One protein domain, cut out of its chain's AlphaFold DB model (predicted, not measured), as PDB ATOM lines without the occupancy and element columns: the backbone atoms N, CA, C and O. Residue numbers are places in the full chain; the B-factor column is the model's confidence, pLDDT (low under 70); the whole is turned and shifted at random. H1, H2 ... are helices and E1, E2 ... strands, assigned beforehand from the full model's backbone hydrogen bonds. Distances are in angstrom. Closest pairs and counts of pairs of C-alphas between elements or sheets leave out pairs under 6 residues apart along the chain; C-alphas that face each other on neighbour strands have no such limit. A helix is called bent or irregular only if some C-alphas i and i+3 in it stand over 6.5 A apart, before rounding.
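Overview. This is residues 21 to 69 of the 104 residues of an uncharacterized protein of Rhizobium leguminosarum bv. trifolii (UniProt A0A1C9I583). A small two-stranded hairpin, E1 and E2, makes one end of this domain, and the helix H2 sets off straight from it and runs away toward the other end. The short helix H1 packs at a steep tilt on residues 56 to 60 of H2, residues 35 to 40 lead back from H1 to the hairpin, and both ends of the printed part lie at the end away from the hairpin. The printed part has 49 residues with two named helices and two named strands, in the order H1, E1, E2, H2 along the chain; the sheet has the order E1 - E2 and is antiparallel. The class is mixed, helices and strands, with under half of the residues in named elements. The whole is compact, with a radius of gyration of the C-alphas of 11.1 A, and the C-alphas span 26 by 23 by 15 A along their three main axes.

Arrangement. Begin at the sheet, with E1, residues 41 to 43, and E2, residues 49 to 51. The two form a hairpin of antiparallel neighbour strands, and the angle between their N-to-C directions is 157 degrees. Look for C-alphas that face each other: those of Phe 41 and Arg 51 are 4.4 A apart, and those of Ile 43 and Ile 49 are 4.6 A apart. Between them you will find N 42 and O 50 within hydrogen-bond range at 2.9 A, and N 50 and O 42 at 2.8 A. From E2 go directly on into H2, residues 52 to 63. The closest C-alphas of E1 and H2 are those of Phe 41 and Arg 52, 5.4 A apart, and the centres of these two elements are 12.5 A apart. Now look along H2 for H1, residues 29 to 34. The two helices touch, H2 with its residues 56 to 60 alone, and their closest C-alphas, those of Leu 32 and Ile 56, are 6.6 A apart. Their lines stand at a steep tilt of 53 degrees, they run opposite ways, and their centres are 10.4 A apart. H1 and E2 are apart. In both H1 and H2 every O i to N i+4 pair is within hydrogen-bond range, and neither helix is bent.

Along the chain. Find C-alpha 41 at (343.953, 192.929, 301.647), where E1 begins; from there the strand runs 6.9 A from first to last C-alpha, to Ile 43. E2 begins at Ile 49 and measures 6.6 A to Arg 51. H2 begins with C-alpha 52 at (342.522, 195.720, 297.247) and runs 16.2 A to C-alpha 63 at (334.049, 209.409, 299.342). It is the longest helix, with 12 residues. For H1, go to C-alpha 29 at (341.509, 205.512, 292.562); the helix ends 8.6 A away at Ala 34.

Size, cuts and confidence. The two C-alphas farthest apart in the domain are those of Asp 39 and His 69, at 29.3 A. Look at the first and last printed residues, and you will find the C-alphas of His 21 and His 69 only 9.4 A apart. The printed part runs from residue 21 to residue 69 of a full chain of 104 residues, and it has no cut. The links from E1 to E2 and from E2 to H2 are tight, and the link from H1 to E1, with 6 residues, is short; no link is long. The B-factor column holds the model's confidence: the mean pLDDT of the printed part is 95.1, and no printed residue is under 70.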
ATOM      1  N   HIS A  21     340.432 207.092 306.042       92.94
ATOM      2  CA  HIS A  21     339.620 208.173 306.620       92.94
ATOM      3  C   HIS A  21     340.339 209.529 306.566       92.94
ATOM      4  O   HIS A  21     339.709 210.586 306.604       92.94
ATOM      5  N   ARG A  22     341.667 209.519 306.402       93.12
ATOM      6  CA  ARG A  22     342.493 210.714 306.193       93.12
ATOM      7  C   ARG A  22     342.479 211.140 304.721       93.12
ATOM      8  O   ARG A  22     343.446 210.952 303.993       93.12
ATOM      9  N   ARG A  23     341.375 211.753 304.282       93.12
ATOM     10  CA  ARG A  23     341.159 212.180 302.880       93.12
ATOM     11  C   ARG A  23     342.211 213.153 302.329       93.12
ATOM     12  O   ARG A  23     342.339 213.276 301.119       93.12
ATOM     13  N   ALA A  24     342.978 213.819 303.196       93.44
ATOM     14  CA  ALA A  24     344.100 214.675 302.801       93.44
ATOM     15  C   ALA A  24     345.219 213.920 302.053       93.44
ATOM     16  O   ALA A  24     346.002 214.551 301.354       93.44
ATOM     17  N   PHE A  25     345.279 212.587 302.173       93.06
ATOM     18  CA  PHE A  25     346.214 211.742 301.420       93.06
ATOM     19  C   PHE A  25     345.658 211.256 300.073       93.06
ATOM     20  O   PHE A  25     346.330 210.495 299.385       93.06
ATOM     21  N   GLY A  26     344.458 211.705 299.695       95.44
ATOM     22  CA  GLY A  26     343.841 211.422 298.406       95.44
ATOM     23  C   GLY A  26     342.522 210.661 298.512       95.44
ATOM     24  O   GLY A  26     342.230 209.977 299.496       95.44
ATOM     25  N   THR A  27     341.699 210.826 297.482       96.69
ATOM     26  CA  THR A  27     340.353 210.238 297.379       96.69
ATOM     27  C   THR A  27     340.055 209.688 295.985       96.69
ATOM     28  O   THR A  27     338.940 209.226 295.734       96.69
ATOM     29  N   SER A  28     341.027 209.722 295.070       97.81
ATOM     30  CA  SER A  28     340.910 209.097 293.756       97.81
ATOM     31  C   SER A  28     341.335 207.628 293.795       97.81
ATOM     32  O   SER A  28     341.923 207.151 294.766       97.81
ATOM     33  N   ARG A  29     341.031 206.890 292.722       97.88
ATOM     34  CA  ARG A  29     341.509 205.512 292.562       97.88
ATOM     35  C   ARG A  29     343.036 205.465 292.565       97.88
ATOM     36  O   ARG A  29     343.592 204.667 293.309       97.88
ATOM     37  N   ASP A  30     343.673 206.345 291.803       98.31
ATOM     38  CA  ASP A  30     345.128 206.395 291.665       98.31
ATOM     39  C   ASP A  30     345.804 206.688 293.013       98.31
ATOM     40  O   ASP A  30     346.795 206.046 293.353       98.31
ATOM     41  N   ASP A  31     345.229 207.579 293.832       97.69
ATOM     42  CA  ASP A  31     345.740 207.849 295.185       97.69
ATOM     43  C   ASP A  31     345.649 206.606 296.082       97.69
ATOM     44  O   ASP A  31     346.588 206.262 296.801       97.69
ATOM     45  N   LEU A  32     344.504 205.918 296.055       97.56
ATOM     46  CA  LEU A  32     344.264 204.712 296.850       97.56
ATOM     47  C   LEU A  32     345.167 203.555 296.418       97.56
ATOM     48  O   LEU A  32     345.646 202.791 297.260       97.56
ATOM     49  N   GLU A  33     345.414 203.434 295.117       97.69
ATOM     50  CA  GLU A  33     346.371 202.488 294.569       97.69
ATOM     51  C   GLU A  33     347.792 202.864 295.017       97.69
ATOM     52  O   GLU A  33     348.482 202.024 295.583       97.69
ATOM     53  N   ALA A  34     348.209 204.126 294.922       96.81
ATOM     54  CA  ALA A  34     349.526 204.559 295.399       96.81
ATOM     55  C   ALA A  34     349.735 204.361 296.917       96.81
ATOM     56  O   ALA A  34     350.861 204.134 297.360       96.81
ATOM     57  N   MET A  35     348.669 204.421 297.721       95.12
ATOM     58  CA  MET A  35     348.718 204.184 299.171       95.12
ATOM     59  C   MET A  35     348.751 202.703 299.573       95.12
ATOM     60  O   MET A  35     348.953 202.410 300.751       95.12
ATOM     61  N   THR A  36     348.517 201.767 298.650       96.50
ATOM     62  CA  THR A  36     348.372 200.338 298.968       96.50
ATOM     63  C   THR A  36     349.266 199.462 298.101       96.50
ATOM     64  O   THR A  36     349.392 199.681 296.898       96.50
ATOM     65  N   ALA A  37     349.848 198.416 298.690       96.88
ATOM     66  CA  ALA A  37     350.563 197.395 297.929       96.88
ATOM     67  C   ALA A  37     349.618 196.653 296.964       96.88
ATOM     68  O   ALA A  37     348.419 196.537 297.224       96.88
ATOM     69  N   GLU A  38     350.141 196.118 295.860       97.56
ATOM     70  CA  GLU A  38     349.337 195.401 294.855       97.56
ATOM     71  C   GLU A  38     348.617 194.167 295.422       97.56
ATOM     72  O   GLU A  38     347.497 193.845 295.016       97.56
ATOM     73  N   ASP A  39     349.230 193.503 296.399       96.88
ATOM     74  CA  ASP A  39     348.718 192.324 297.094       96.88
ATOM     75  C   ASP A  39     347.938 192.654 298.379       96.88
ATOM     76  O   ASP A  39     347.526 191.742 299.104       96.88
ATOM     77  N   PHE A  40     347.665 193.940 298.629       97.44
ATOM     78  CA  PHE A  40     346.928 194.405 299.797       97.44
ATOM     79  C   PHE A  40     345.576 193.692 299.966       97.44
ATOM     80  O   PHE A  40     344.778 193.518 299.032       97.44
ATOM     81  N   PHE A  41     345.277 193.341 301.214       97.06
ATOM     82  CA  PHE A  41     343.953 192.929 301.647       97.06
ATOM     83  C   PHE A  41     343.658 193.469 303.044       97.06
ATOM     84  O   PHE A  41     344.558 193.731 303.839       97.06
ATOM     85  N   GLN A  42     342.373 193.583 303.365       95.38
ATOM     86  CA  GLN A  42     341.899 193.958 304.688       95.38
ATOM     87  C   GLN A  42     340.994 192.864 305.248       95.38
ATOM     88  O   GLN A  42     340.157 192.305 304.537       95.38
ATOM     89  N   ILE A  43     341.110 192.603 306.548       94.75
ATOM     90  CA  ILE A  43     340.121 191.826 307.292       94.75
ATOM     91  C   ILE A  43     339.111 192.811 307.879       94.75
ATOM     92  O   ILE A  43     339.463 193.672 308.683       94.75
ATOM     93  N   GLY A  44     337.855 192.731 307.440       90.31
ATOM     94  CA  GLY A  44     336.805 193.591 307.988       90.31
ATOM     95  C   GLY A  44     336.311 193.107 309.349       90.31
ATOM     96  O   GLY A  44     336.595 191.990 309.772       90.31
ATOM     97  N   ALA A  45     335.467 193.911 310.000       85.25
ATOM     98  CA  ALA A  45     334.861 193.563 311.293       85.25
ATOM     99  C   ALA A  45     334.051 192.247 311.273       85.25
ATOM    100  O   ALA A  45     333.821 191.647 312.315       85.25
ATOM    101  N   SER A  46     333.631 191.782 310.091       89.56
ATOM    102  CA  SER A  46     332.971 190.485 309.903       89.56
ATOM    103  C   SER A  46     333.930 189.285 309.862       89.56
ATOM    104  O   SER A  46     333.475 188.164 309.660       89.56
ATOM    105  N   GLY A  47     335.245 189.502 309.958       91.94
ATOM    106  CA  GLY A  47     336.273 188.473 309.761       91.94
ATOM    107  C   GLY A  47     336.511 188.095 308.295       91.94
ATOM    108  O   GLY A  47     337.369 187.269 307.998       91.94
ATOM    109  N   ARG A  48     335.770 188.694 307.353       96.69
ATOM    110  CA  ARG A  48     335.957 188.454 305.916       96.69
ATOM    111  C   ARG A  48     337.204 189.164 305.405       96.69
ATOM    112  O   ARG A  48     337.472 190.303 305.788       96.69
ATOM    113  N   ILE A  49     337.898 188.500 304.485       97.56
ATOM    114  CA  ILE A  49     339.025 189.054 303.736       97.56
ATOM    115  C   ILE A  49     338.489 189.796 302.512       97.56
ATOM    116  O   ILE A  49     337.716 189.242 301.727       97.56
ATOM    117  N   TYR A  50     338.934 191.034 302.336       97.75
ATOM    118  CA  TYR A  50     338.621 191.880 301.193       97.75
ATOM    119  C   TYR A  50     339.909 192.251 300.470       97.75
ATOM    120  O   TYR A  50     340.820 192.811 301.073       97.75
ATOM    121  N   ARG A  51     339.984 191.934 299.177       98.00
ATOM    122  CA  ARG A  51     341.132 192.292 298.331       98.00
ATOM    123  C   ARG A  51     341.114 193.782 297.984       98.00
ATOM    124  O   ARG A  51     340.043 194.392 297.972       98.00
ATOM    125  N   ARG A  52     342.288 194.322 297.643       97.88
ATOM    126  CA  ARG A  52     342.522 195.720 297.247       97.88
ATOM    127  C   ARG A  52     341.421 196.322 296.377       97.88
ATOM    128  O   ARG A  52     340.796 197.283 296.804       97.88
ATOM    129  N   ASP A  53     341.104 195.724 295.230       98.12
ATOM    130  CA  ASP A  53     340.115 196.294 294.299       98.12
ATOM    131  C   ASP A  53     338.727 196.469 294.914       98.12
ATOM    132  O   ASP A  53     338.073 197.489 294.694       98.12
ATOM    133  N   PHE A  54     338.293 195.493 295.718       97.88
ATOM    134  CA  PHE A  54     337.018 195.568 296.424       97.88
ATOM    135  C   PHE A  54     337.037 196.697 297.453       97.88
ATOM    136  O   PHE A  54     336.083 197.474 297.529       97.88
ATOM    137  N   VAL A  55     338.119 196.809 298.231       97.38
ATOM    138  CA  VAL A  55     338.284 197.886 299.214       97.38
ATOM    139  C   VAL A  55     338.242 199.244 298.513       97.38
ATOM    140  O   VAL A  55     337.435 200.086 298.894       97.38
ATOM    141  N   ILE A  56     339.021 199.429 297.443       98.19
ATOM    142  CA  ILE A  56     339.078 200.683 296.679       98.19
ATOM    143  C   ILE A  56     337.709 201.042 296.096       98.19
ATOM    144  O   ILE A  56     337.269 202.176 296.255       98.19
ATOM    145  N   ALA A  57     336.989 200.094 295.488       98.31
ATOM    146  CA  ALA A  57     335.647 200.356 294.959       98.31
ATOM    147  C   ALA A  57     334.688 200.877 296.047       98.31
ATOM    148  O   ALA A  57     334.019 201.891 295.854       98.31
ATOM    149  N   ASN A  58     334.697 200.253 297.230       97.12
ATOM    150  CA  ASN A  58     333.875 200.683 298.365       97.12
ATOM    151  C   ASN A  58     334.306 202.051 298.927       97.12
ATOM    152  O   ASN A  58     333.477 202.804 299.441       97.12
ATOM    153  N   LEU A  59     335.600 202.380 298.873       96.88
ATOM    154  CA  LEU A  59     336.108 203.687 299.294       96.88
ATOM    155  C   LEU A  59     335.666 204.799 298.346       96.88
ATOM    156  O   LEU A  59     335.220 205.840 298.819       96.88
ATOM    157  N   LEU A  60     335.713 204.560 297.035       98.12
ATOM    158  CA  LEU A  60     335.257 205.529 296.034       98.12
ATOM    159  C   LEU A  60     333.774 205.868 296.215       98.12
ATOM    160  O   LEU A  60     333.407 207.041 296.173       98.12
ATOM    161  N   GLU A  61     332.930 204.868 296.485       97.50
ATOM    162  CA  GLU A  61     331.523 205.095 296.834       97.50
ATOM    163  C   GLU A  61     331.388 205.907 298.132       97.50
ATOM    164  O   GLU A  61     330.634 206.879 298.192       97.50
ATOM    165  N   ARG A  62     332.162 205.565 299.171       95.19
ATOM    166  CA  ARG A  62     332.142 206.270 300.464       95.19
ATOM    167  C   ARG A  62     332.554 207.735 300.341       95.19
ATOM    168  O   ARG A  62     331.976 208.582 301.022       95.19
ATOM    169  N   TYR A  63     333.535 208.049 299.500       95.88
ATOM    170  CA  TYR A  63     334.049 209.409 299.342       95.88
ATOM    171  C   TYR A  63     333.069 210.374 298.677       95.88
ATOM    172  O   TYR A  63     333.236 211.584 298.830       95.88
ATOM    173  N   GLN A  64     332.000 209.872 298.051       95.69
ATOM    174  CA  GLN A  64     330.888 210.699 297.566       95.69
ATOM    175  C   GLN A  64     330.112 211.381 298.702       95.69
ATOM    176  O   GLN A  64     329.368 212.328 298.461       95.69
ATOM    177  N   GLN A  65     330.267 210.903 299.938       94.75
ATOM    178  CA  GLN A  65     329.639 211.460 301.132       94.75
ATOM    179  C   GLN A  65     330.697 212.097 302.041       94.75
ATOM    180  O   GLN A  65     331.850 211.652 302.031       94.75
ATOM    181  N   PRO A  66     330.349 213.118 302.845       89.81
ATOM    182  CA  PRO A  66     331.273 213.697 303.815       89.81
ATOM    183  C   PRO A  66     331.677 212.680 304.887       89.81
ATOM    184  O   PRO A  66     331.000 211.672 305.116       89.81
ATOM    185  N   GLU A  67     332.801 212.948 305.547       88.50
ATOM    186  CA  GLU A  67     333.250 212.119 306.657       88.50
ATOM    187  C   GLU A  67     332.297 212.258 307.849       88.50
ATOM    188  O   GLU A  67     331.818 213.349 308.149       88.50
ATOM    189  N   ARG A  68     331.976 211.137 308.504       83.38
ATOM    190  CA  ARG A  68     330.909 211.109 309.518       83.38
ATOM    191  C   ARG A  68     331.357 211.596 310.896       83.38
ATOM    192  O   ARG A  68     330.516 212.030 311.673       83.38
ATOM    193  N   HIS A  69     332.641 211.451 311.213       83.69
ATOM    194  CA  HIS A  69     333.256 211.838 312.484       83.69
ATOM    195  C   HIS A  69     334.785 211.869 312.336       83.69
ATOM    196  O   HIS A  69     335.313 211.566 311.270       83.69
TER     197      HIS A  69